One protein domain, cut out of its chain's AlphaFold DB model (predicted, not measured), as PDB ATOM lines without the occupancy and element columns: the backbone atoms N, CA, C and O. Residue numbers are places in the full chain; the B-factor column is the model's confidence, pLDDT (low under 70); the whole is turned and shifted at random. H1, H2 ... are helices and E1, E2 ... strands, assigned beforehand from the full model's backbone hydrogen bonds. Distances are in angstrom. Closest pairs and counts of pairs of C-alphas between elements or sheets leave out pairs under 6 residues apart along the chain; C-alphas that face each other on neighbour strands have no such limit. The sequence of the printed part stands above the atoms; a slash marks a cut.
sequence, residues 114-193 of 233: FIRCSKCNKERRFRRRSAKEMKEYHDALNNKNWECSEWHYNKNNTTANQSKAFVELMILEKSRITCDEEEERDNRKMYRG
ATOM      1  N   PHE A 114      37.192 166.630  18.451       85.50
ATOM      2  CA  PHE A 114      38.630 166.600  18.671       85.50
ATOM      3  C   PHE A 114      38.973 167.366  19.947       85.50
ATOM      4  O   PHE A 114      38.379 168.404  20.230       85.50
ATOM      5  N   ILE A 115      39.920 166.837  20.719       88.62
ATOM      6  CA  ILE A 115      40.512 167.519  21.873       88.62
ATOM      7  C   ILE A 115      42.012 167.635  21.617       88.62
ATOM      8  O   ILE A 115      42.643 166.704  21.107       88.62
ATOM      9  N   ARG A 116      42.577 168.799  21.935       93.12
ATOM     10  CA  ARG A 116      44.007 169.069  21.815       93.12
ATOM     11  C   ARG A 116      44.741 168.525  23.038       93.12
ATOM     12  O   ARG A 116      44.383 168.863  24.158       93.12
ATOM     13  N   CYS A 117      45.784 167.730  22.814       94.19
ATOM     14  CA  CYS A 117      46.706 167.322  23.873       94.19
ATOM     15  C   CYS A 117      47.481 168.537  24.406       94.19
ATOM     16  O   CYS A 117      48.158 169.206  23.625       94.19
ATOM     17  N   SER A 118      47.446 168.777  25.717       94.88
ATOM     18  CA  SER A 118      48.190 169.852  26.397       94.88
ATOM     19  C   SER A 118      49.707 169.781  26.145       94.88
ATOM     20  O   SER A 118      50.357 170.798  25.916       94.88
ATOM     21  N   LYS A 119      50.263 168.563  26.122       94.25
ATOM     22  CA  LYS A 119      51.705 168.292  26.033       94.25
ATOM     23  C   LYS A 119      52.300 168.366  24.628       94.25
ATOM     24  O   LYS A 119      53.430 168.815  24.471       94.25
ATOM     25  N   CYS A 120      51.582 167.896  23.605       94.12
ATOM     26  CA  CYS A 120      52.104 167.834  22.230       94.12
ATOM     27  C   CYS A 120      51.311 168.658  21.210       94.12
ATOM     28  O   CYS A 120      51.648 168.634  20.030       94.12
ATOM     29  N   ASN A 121      50.257 169.356  21.640       92.62
ATOM     30  CA  ASN A 121      49.354 170.164  20.813       92.62
ATOM     31  C   ASN A 121      48.638 169.435  19.660       92.62
ATOM     32  O   ASN A 121      47.862 170.070  18.947       92.62
ATOM     33  N   LYS A 122      48.818 168.115  19.512       92.75
ATOM     34  CA  LYS A 122      48.128 167.311  18.495       92.75
ATOM     35  C   LYS A 122      46.647 167.127  18.832       92.75
ATOM     36  O   LYS A 122      46.293 166.883  19.991       92.75
ATOM     37  N   GLU A 123      45.787 167.173  17.821       90.94
ATOM     38  CA  GLU A 123      44.354 166.880  17.959       90.94
ATOM     39  C   GLU A 123      44.070 165.369  17.983       90.94
ATOM     40  O   GLU A 123      44.464 164.614  17.089       90.94
ATOM     41  N   ARG A 124      43.341 164.904  19.005       89.25
ATOM     42  CA  ARG A 124      42.930 163.502  19.160       89.25
ATOM     43  C   ARG A 124      41.410 163.371  19.070       89.25
ATOM     44  O   ARG A 124      40.668 164.110  19.713       89.25
ATOM     45  N   ARG A 125      40.942 162.418  18.257       85.56
ATOM     46  CA  ARG A 125      39.519 162.209  17.949       85.56
ATOM     47  C   ARG A 125      38.774 161.539  19.108       85.56
ATOM     48  O   ARG A 125      39.184 160.485  19.578       85.56
ATOM     49  N   PHE A 126      37.608 162.057  19.469       81.31
ATOM     50  CA  PHE A 126      36.650 161.420  20.368       81.31
ATOM     51  C   PHE A 126      35.383 161.024  19.609       81.31
ATOM     52  O   PHE A 126      34.700 161.854  19.004       81.31
ATOM     53  N   ARG A 127      35.041 159.733  19.655       75.50
ATOM     54  CA  ARG A 127      33.747 159.237  19.178       75.50
ATOM     55  C   ARG A 127      32.673 159.637  20.191       75.50
ATOM     56  O   ARG A 127      32.954 159.806  21.369       75.50
ATOM     57  N   ARG A 128      31.426 159.796  19.743       71.75
ATOM     58  CA  ARG A 128      30.277 160.138  20.611       71.75
ATOM     59  C   ARG A 128      29.055 159.275  20.287       71.75
ATOM     60  O   ARG A 128      27.962 159.783  20.026       71.75
ATOM     61  N   ARG A 129      29.261 157.956  20.179       67.88
ATOM     62  CA  ARG A 129      28.250 157.002  19.681       67.88
ATOM     63  C   ARG A 129      27.441 156.402  20.832       67.88
ATOM     64  O   ARG A 129      26.232 156.222  20.696       67.88
ATOM     65  N   SER A 130      28.091 156.165  21.966       63.41
ATOM     66  CA  SER A 130      27.515 155.686  23.224       63.41
ATOM     67  C   SER A 130      27.516 156.764  24.318       63.41
ATOM     68  O   SER A 130      28.225 157.766  24.228       63.41
ATOM     69  N   ALA A 131      26.729 156.548  25.378       60.22
ATOM     70  CA  ALA A 131      26.738 157.417  26.560       60.22
ATOM     71  C   ALA A 131      28.085 157.378  27.306       60.22
ATOM     72  O   ALA A 131      28.496 158.396  27.856       60.22
ATOM     73  N   LYS A 132      28.787 156.235  27.265       69.81
ATOM     74  CA  LYS A 132      30.137 156.067  27.816       69.81
ATOM     75  C   LYS A 132      31.152 156.949  27.080       69.81
ATOM     76  O   LYS A 132      31.737 157.820  27.707       69.81
ATOM     77  N   GLU A 133      31.264 156.815  25.756       73.00
ATOM     78  CA  GLU A 133      32.177 157.644  24.943       73.00
ATOM     79  C   GLU A 133      31.859 159.151  25.053       73.00
ATOM     80  O   GLU A 133      32.752 159.994  25.029       73.00
ATOM     81  N   MET A 134      30.576 159.513  25.201       72.31
ATOM     82  CA  MET A 134      30.156 160.903  25.419       72.31
ATOM     83  C   MET A 134      30.578 161.438  26.795       72.31
ATOM     84  O   MET A 134      30.920 162.614  26.905       72.31
ATOM     85  N   LYS A 135      30.551 160.595  27.837       72.94
ATOM     86  CA  LYS A 135      31.084 160.942  29.158       72.94
ATOM     87  C   LYS A 135      32.602 161.122  29.081       72.94
ATOM     88  O   LYS A 135      33.082 162.176  29.469       72.94
ATOM     89  N   GLU A 136      33.320 160.165  28.491       80.75
ATOM     90  CA  GLU A 136      34.778 160.227  28.288       80.75
ATOM     91  C   GLU A 136      35.201 161.510  27.551       80.75
ATOM     92  O   GLU A 136      36.165 162.158  27.944       80.75
ATOM     93  N   TYR A 137      34.442 161.928  26.529       81.06
ATOM     94  CA  TYR A 137      34.649 163.213  25.855       81.06
ATOM     95  C   TYR A 137      34.458 164.425  26.782       81.06
ATOM     96  O   TYR A 137      35.252 165.357  26.720       81.06
ATOM     97  N   HIS A 138      33.428 164.447  27.636       77.06
ATOM     98  CA  HIS A 138      33.222 165.562  28.568       77.06
ATOM     99  C   HIS A 138      34.262 165.607  29.682       77.06
ATOM    100  O   HIS A 138      34.731 166.691  30.012       77.06
ATOM    101  N   ASP A 139      34.624 164.456  30.240       80.81
ATOM    102  CA  ASP A 139      35.623 164.361  31.300       80.81
ATOM    103  C   ASP A 139      36.984 164.864  30.766       80.81
ATOM    104  O   ASP A 139      37.610 165.721  31.389       80.81
ATOM    105  N   ALA A 140      37.360 164.464  29.543       86.75
ATOM    106  CA  ALA A 140      38.530 164.987  28.834       86.75
ATOM    107  C   ALA A 140      38.426 166.488  28.489       86.75
ATOM    108  O   ALA A 140      39.391 167.222  28.665       86.75
ATOM    109  N   LEU A 141      37.264 166.973  28.031       82.69
ATOM    110  CA  LEU A 141      37.061 168.385  27.669       82.69
ATOM    111  C   LEU A 141      37.133 169.324  28.885       82.69
ATOM    112  O   LEU A 141      37.511 170.486  28.750       82.69
ATOM    113  N   ASN A 142      36.749 168.833  30.065       80.56
ATOM    114  CA  ASN A 142      36.834 169.580  31.317       80.56
ATOM    115  C   ASN A 142      38.247 169.539  31.927       80.56
ATOM    116  O   ASN A 142      38.610 170.458  32.666       80.56
ATOM    117  N   ASN A 143      39.053 168.516  31.621       85.44
ATOM    118  CA  ASN A 143      40.454 168.473  32.026       85.44
ATOM    119  C   ASN A 143      41.289 169.442  31.169       85.44
ATOM    120  O   ASN A 143      41.718 169.125  30.062       85.44
ATOM    121  N   LYS A 144      41.586 170.629  31.714       86.88
ATOM    122  CA  LYS A 144      42.448 171.636  31.064       86.88
ATOM    123  C   LYS A 144      43.847 171.113  30.711       86.88
ATOM    124  O   LYS A 144      44.473 171.641  29.798       86.88
ATOM    125  N   ASN A 145      44.319 170.090  31.424       91.81
ATOM    126  CA  ASN A 145      45.648 169.512  31.260       91.81
ATOM    127  C   ASN A 145      45.632 168.212  30.438       91.81
ATOM    128  O   ASN A 145      46.667 167.559  30.364       91.81
ATOM    129  N   TRP A 146      44.505 167.850  29.810       93.50
ATOM    130  CA  TRP A 146      44.312 166.568  29.124       93.50
ATOM    131  C   TRP A 146      45.459 166.196  28.164       93.50
ATOM    132  O   TRP A 146      45.785 166.937  27.230       93.50
ATOM    133  N   GLU A 147      46.045 165.015  28.374       93.19
ATOM    134  CA  GLU A 147      47.150 164.472  27.577       93.19
ATOM    135  C   GLU A 147      46.745 163.245  26.740       93.19
ATOM    136  O   GLU A 147      45.803 162.520  27.047       93.19
ATOM    137  N   CYS A 148      47.538 162.937  25.704       90.12
ATOM    138  CA  CYS A 148      47.379 161.723  24.884       90.12
ATOM    139  C   CYS A 148      47.311 160.423  25.713       90.12
ATOM    140  O   CYS A 148      46.559 159.513  25.371       90.12
ATOM    141  N   SER A 149      48.055 160.350  26.819       85.81
ATOM    142  CA  SER A 149      48.089 159.218  27.758       85.81
ATOM    143  C   SER A 149      46.746 158.937  28.455       85.81
ATOM    144  O   SER A 149      46.516 157.808  28.903       85.81
ATOM    145  N   GLU A 150      45.855 159.932  28.509       83.75
ATOM    146  CA  GLU A 150      44.486 159.841  29.033       83.75
ATOM    147  C   GLU A 150      43.464 159.399  27.963       83.75
ATOM    148  O   GLU A 150      42.281 159.240  28.254       83.75
ATOM    149  N   TRP A 151      43.870 159.185  26.706       83.50
ATOM    150  CA  TRP A 151      42.953 158.773  25.637       83.50
ATOM    151  C   TRP A 151      42.603 157.280  25.734       83.50
ATOM    152  O   TRP A 151      43.453 156.405  25.564       83.50
ATOM    153  N   HIS A 152      41.324 156.976  25.964       70.56
ATOM    154  CA  HIS A 152      40.854 155.620  26.279       70.56
ATOM    155  C   HIS A 152      40.590 154.696  25.070       70.56
ATOM    156  O   HIS A 152      40.148 153.560  25.254       70.56
ATOM    157  N   TYR A 153      40.828 155.134  23.828       67.38
ATOM    158  CA  TYR A 153      40.589 154.287  22.651       67.38
ATOM    159  C   TYR A 153      41.773 153.361  22.362       67.38
ATOM    160  O   TYR A 153      42.842 153.813  21.959       67.38
ATOM    161  N   ASN A 154      41.544 152.047  22.458       56.66
ATOM    162  CA  ASN A 154      42.512 151.057  21.994       56.66
ATOM    163  C   ASN A 154      42.756 151.173  20.477       56.66
ATOM    164  O   ASN A 154      41.809 151.229  19.686       56.66
ATOM    165  N   LYS A 155      44.029 151.085  20.075       53.69
ATOM    166  CA  LYS A 155      44.495 151.051  18.670       53.69
ATOM    167  C   LYS A 155      43.887 149.938  17.802       53.69
ATOM    168  O   LYS A 155      43.860 150.063  16.579       53.69
ATOM    169  N   ASN A 156      43.370 148.869  18.407       42.62
ATOM    170  CA  ASN A 156      43.001 147.646  17.693       42.62
ATOM    171  C   ASN A 156      41.493 147.567  17.409       42.62
ATOM    172  O   ASN A 156      40.687 147.250  18.280       42.62
ATOM    173  N   ASN A 157      41.115 147.827  16.155       40.22
ATOM    174  CA  ASN A 157      39.829 147.410  15.578       40.22
ATOM    175  C   ASN A 157      39.958 147.117  14.070       40.22
ATOM    176  O   ASN A 157      39.128 147.509  13.249       40.22
ATOM    177  N   THR A 158      41.027 146.402  13.720       38.44
ATOM    178  CA  THR A 158      41.187 145.718  12.433       38.44
ATOM    179  C   THR A 158      41.838 144.364  12.692       38.44
ATOM    180  O   THR A 158      42.814 144.288  13.429       38.44
ATOM    181  N   THR A 159      41.260 143.333  12.069       38.16
ATOM    182  CA  THR A 159      41.701 141.927  11.980       38.16
ATOM    183  C   THR A 159      41.821 141.076  13.258       38.16
ATOM    184  O   THR A 159      42.749 141.214  14.040       38.16
ATOM    185  N   ALA A 160      40.953 140.055  13.271       37.66
ATOM    186  CA  ALA A 160      41.229 138.647  13.585       37.66
ATOM    187  C   ALA A 160      41.285 138.142  15.044       37.66
ATOM    188  O   ALA A 160      41.827 138.745  15.962       37.66
ATOM    189  N   ASN A 161      40.704 136.946  15.183       49.19
ATOM    190  CA  ASN A 161      40.688 136.052  16.337       49.19
ATOM    191  C   ASN A 161      42.078 135.818  16.955       49.19
ATOM    192  O   ASN A 161      42.996 135.507  16.203       49.19
ATOM    193  N   GLN A 162      42.168 135.767  18.294       43.78
ATOM    194  CA  GLN A 162      42.751 134.646  19.068       43.78
ATOM    195  C   GLN A 162      42.639 134.865  20.599       43.78
ATOM    196  O   GLN A 162      42.433 135.984  21.054       43.78
ATOM    197  N   SER A 163      42.674 133.746  21.339       49.66
ATOM    198  CA  SER A 163      42.777 133.517  22.806       49.66
ATOM    199  C   SER A 163      42.552 134.668  23.821       49.66
ATOM    200  O   SER A 163      43.192 135.713  23.822       49.66
ATOM    201  N   LYS A 164      41.679 134.402  24.806       55.91
ATOM    202  CA  LYS A 164      40.880 135.414  25.524       55.91
ATOM    203  C   LYS A 164      41.112 135.475  27.053       55.91
ATOM    204  O   LYS A 164      40.146 135.413  27.807       55.91
ATOM    205  N   ALA A 165      42.366 135.509  27.518       51.03
ATOM    206  CA  ALA A 165      42.657 135.662  28.958       51.03
ATOM    207  C   ALA A 165      44.016 136.323  29.262       51.03
ATOM    208  O   ALA A 165      44.070 137.370  29.896       51.03
ATOM    209  N   PHE A 166      45.129 135.751  28.790       49.56
ATOM    210  CA  PHE A 166      46.468 136.234  29.178       49.56
ATOM    211  C   PHE A 166      46.890 137.528  28.456       49.56
ATOM    212  O   PHE A 166      47.698 138.306  28.954       49.56
ATOM    213  N   VAL A 167      46.320 137.777  27.276       53.91
ATOM    214  CA  VAL A 167      46.650 138.940  26.437       53.91
ATOM    215  C   VAL A 167      45.921 140.215  26.893       53.91
ATOM    216  O   VAL A 167      46.305 141.313  26.505       53.91
ATOM    217  N   GLU A 168      44.885 140.095  27.728       51.47
ATOM    218  CA  GLU A 168      43.953 141.186  28.052       51.47
ATOM    219  C   GLU A 168      44.595 142.285  28.921       51.47
ATOM    220  O   GLU A 168      44.395 143.469  28.654       51.47
ATOM    221  N   LEU A 169      45.466 141.915  29.870       49.44
ATOM    222  CA  LEU A 169      46.249 142.868  30.672       49.44
ATOM    223  C   LEU A 169      47.378 143.537  29.860       49.44
ATOM    224  O   LEU A 169      47.529 144.754  29.911       49.44
ATOM    225  N   MET A 170      48.115 142.772  29.045       46.91
ATOM    226  CA  MET A 170      49.195 143.290  28.181       46.91
ATOM    227  C   MET A 170      48.688 144.203  27.046       46.91
ATOM    228  O   MET A 170      49.383 145.134  26.632       46.91
ATOM    229  N   ILE A 171      47.478 143.967  26.522       52.25
ATOM    230  CA  ILE A 171      46.891 144.790  25.451       52.25
ATOM    231  C   ILE A 171      46.443 146.164  25.965       52.25
ATOM    232  O   ILE A 171      46.559 147.138  25.221       52.25
ATOM    233  N   LEU A 172      45.951 146.277  27.203       50.06
ATOM    234  CA  LEU A 172      45.392 147.532  27.732       50.06
ATOM    235  C   LEU A 172      46.421 148.662  27.879       50.06
ATOM    236  O   LEU A 172      46.071 149.835  27.738       50.06
ATOM    237  N   GLU A 173      47.686 148.333  28.127       48.47
ATOM    238  CA  GLU A 173      48.744 149.333  28.302       48.47
ATOM    239  C   GLU A 173      49.361 149.752  26.958       48.47
ATOM    240  O   GLU A 173      49.478 150.940  26.657       48.47
ATOM    241  N   LYS A 174      49.630 148.781  26.074       51.28
ATOM    242  CA  LYS A 174      50.249 149.002  24.751       51.28
ATOM    243  C   LYS A 174      49.335 149.702  23.728       51.28
ATOM    244  O   LYS A 174      49.788 150.098  22.652       51.28
ATOM    245  N   SER A 175      48.047 149.846  24.045       59.06
ATOM    246  CA  SER A 175      47.019 150.335  23.117       59.06
ATOM    247  C   SER A 175      46.675 151.822  23.233       59.06
ATOM    248  O   SER A 175      45.912 152.302  22.393       59.06
ATOM    249  N   ARG A 176      47.216 152.552  24.219       69.81
ATOM    250  CA  ARG A 176      47.008 154.007  24.358       69.81
ATOM    251  C   ARG A 176      47.799 154.779  23.300       69.81
ATOM    252  O   ARG A 176      48.829 154.297  22.827       69.81
ATOM    253  N   ILE A 177      47.320 155.966  22.927       81.06
ATOM    254  CA  ILE A 177      48.025 156.862  21.998       81.06
ATOM    255  C   ILE A 177      49.115 157.639  22.743       81.06
ATOM    256  O   ILE A 177      48.872 158.163  23.831       81.06
ATOM    257  N   THR A 178      50.318 157.730  22.183       86.25
ATOM    258  CA  THR A 178      51.402 158.539  22.761       86.25
ATOM    259  C   THR A 178      51.442 159.940  22.145       86.25
ATOM    260  O   THR A 178      50.689 160.280  21.225       86.25
ATOM    261  N   CYS A 179      52.314 160.797  22.679       89.38
ATOM    262  CA  CYS A 179      52.577 162.104  22.083       89.38
ATOM    263  C   CYS A 179      53.386 162.006  20.780       89.38
ATOM    264  O   CYS A 179      53.269 162.897  19.939       89.38
ATOM    265  N   ASP A 180      54.154 160.932  20.593       87.19
ATOM    266  CA  ASP A 180      55.044 160.728  19.442       87.19
ATOM    267  C   ASP A 180      54.242 160.393  18.182       87.19
ATOM    268  O   ASP A 180      54.513 160.930  17.108       87.19
ATOM    269  N   GLU A 181      53.172 159.608  18.331       86.56
ATOM    270  CA  GLU A 181      52.265 159.243  17.242       86.56
ATOM    271  C   GLU A 181      51.730 160.459  16.484       86.56
ATOM    272  O   GLU A 181      51.331 161.468  17.081       86.56
ATOM    273  N   GLU A 182      51.703 160.361  15.156       85.81
ATOM    274  CA  GLU A 182      51.228 161.425  14.271       85.81
ATOM    275  C   GLU A 182      49.794 161.864  14.588       85.81
ATOM    276  O   GLU A 182      48.985 161.125  15.156       85.81
ATOM    277  N   GLU A 183      49.470 163.100  14.220       86.44
ATOM    278  CA  GLU A 183      48.093 163.574  14.238       86.44
ATOM    279  C   GLU A 183      47.265 162.915  13.123       86.44
ATOM    280  O   GLU A 183      47.772 162.521  12.069       86.44
ATOM    281  N   GLU A 184      45.954 162.793  13.329       80.31
ATOM    282  CA  GLU A 184      45.076 162.350  12.256       80.31
ATOM    283  C   GLU A 184      44.984 163.418  11.150       80.31
ATOM    284  O   GLU A 184      44.322 164.433  11.328       80.31
ATOM    285  N   ARG A 185      45.597 163.148   9.985       76.44
ATOM    286  CA  ARG A 185      45.537 163.999   8.772       76.44
ATOM    287  C   ARG A 185      44.142 164.598   8.531       76.44
ATOM    288  O   ARG A 185      43.168 163.843   8.472       76.44
ATOM    289  N   ASP A 186      44.063 165.900   8.248       72.19
ATOM    290  CA  ASP A 186      42.804 166.664   8.129       72.19
ATOM    291  C   ASP A 186      41.775 166.063   7.157       72.19
ATOM    292  O   ASP A 186      40.580 166.012   7.456       72.19
ATOM    293  N   ASN A 187      42.222 165.479   6.041       63.38
ATOM    294  CA  ASN A 187      41.334 164.789   5.096       63.38
ATOM    295  C   ASN A 187      40.570 163.604   5.728       63.38
ATOM    296  O   ASN A 187      39.488 163.254   5.260       63.38
ATOM    297  N   ARG A 188      41.088 162.985   6.803       62.34
ATOM    298  CA  ARG A 188      40.341 161.986   7.589       62.34
ATOM    299  C   ARG A 188      39.424 162.629   8.639       62.34
ATOM    300  O   ARG A 188      38.423 162.007   9.007       62.34
ATOM    301  N   LYS A 189      39.720 163.849   9.115       64.56
ATOM    302  CA  LYS A 189      38.855 164.599  10.046       64.56
ATOM    303  C   LYS A 189      37.491 164.903   9.419       64.56
ATOM    304  O   LYS A 189      36.486 164.766  10.112       64.56
ATOM    305  N   MET A 190      37.453 165.205   8.114       48.78
ATOM    306  CA  MET A 190      36.268 165.729   7.415       48.78
ATOM    307  C   MET A 190      34.942 164.992   7.693       48.78
ATOM    308  O   MET A 190      34.058 165.610   8.281       48.78
ATOM    309  N   TYR A 191      34.753 163.718   7.308       49.78
ATOM    310  CA  TYR A 191      33.469 163.025   7.545       49.78
ATOM    311  C   TYR A 191      33.574 161.500   7.719       49.78
ATOM    312  O   TYR A 191      34.027 160.781   6.831       49.78
ATOM    313  N   ARG A 192      32.999 160.978   8.815       47.47
ATOM    314  CA  ARG A 192      32.532 159.583   8.922       47.47
ATOM    315  C   ARG A 192      31.048 159.551   9.289       47.47
ATOM    316  O   ARG A 192      30.682 159.577  10.461       47.47
ATOM    317  N   GLY A 193      30.192 159.474   8.270       45.94
ATOM    318  CA  GLY A 193      28.793 159.083   8.456       45.94
ATOM    319  C   GLY A 193      28.669 157.640   8.968       45.94
ATOM    320  O   GLY A 193      29.658 156.910   9.048       45.94
TER     321      GLY A 193
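Overview. This is residues 114 to 193 of the 233 residues of the protein "Protein ULTRAPETALA 1-like" of Senna tora (UniProt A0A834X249). With little regular structure, the model is a body of loops round a short two-strand hairpin, E1 and E2, with helix H1 near it; residues 157 to 170 stick out as a wide loop, 167 to 170 belonging to H2. The 80 printed residues run E1, E2, H1, H2, H3, class mixed, with 31 in named elements. The whole is only just compact, close to loose, radius of gyration of the C-alphas 14.0 A, spanning 37 by 29 by 28 A.

Arrangement. E1, residues 114 to 116, and E2, residues 123 to 126, form an antiparallel hairpin; N 115 and O 124, 3.0 A apart, are within hydrogen-bond range. The closest C-alphas of E2 and H1, residues 131 to 142, are those of Phe 126 and Tyr 137, 6.1 A apart. H2, residues 167 to 174, is apart from H1. H3, residues 186 to 189, is only just apart from E2, at 8.3 A. Every O i to N i+4 pair is within range in H1, 1 of 4 in H2, beside 2 of 5 O i to N i+3 pairs; H3 is too short.

Along the chain. E1 begins at C-alpha 114 (38.630, 166.600, 18.671). H1 measures 16.5 A and H2 10.8 A from first to last C-alpha. H3 ends at C-alpha 189 (38.855, 164.599, 10.046).

Size, cuts and confidence. The printed part has no cut. The links H1 to H2 and H2 to H3 are long. pLDDT is under 70 in residues 129 to 132, 153 to 176 and 187 to 193.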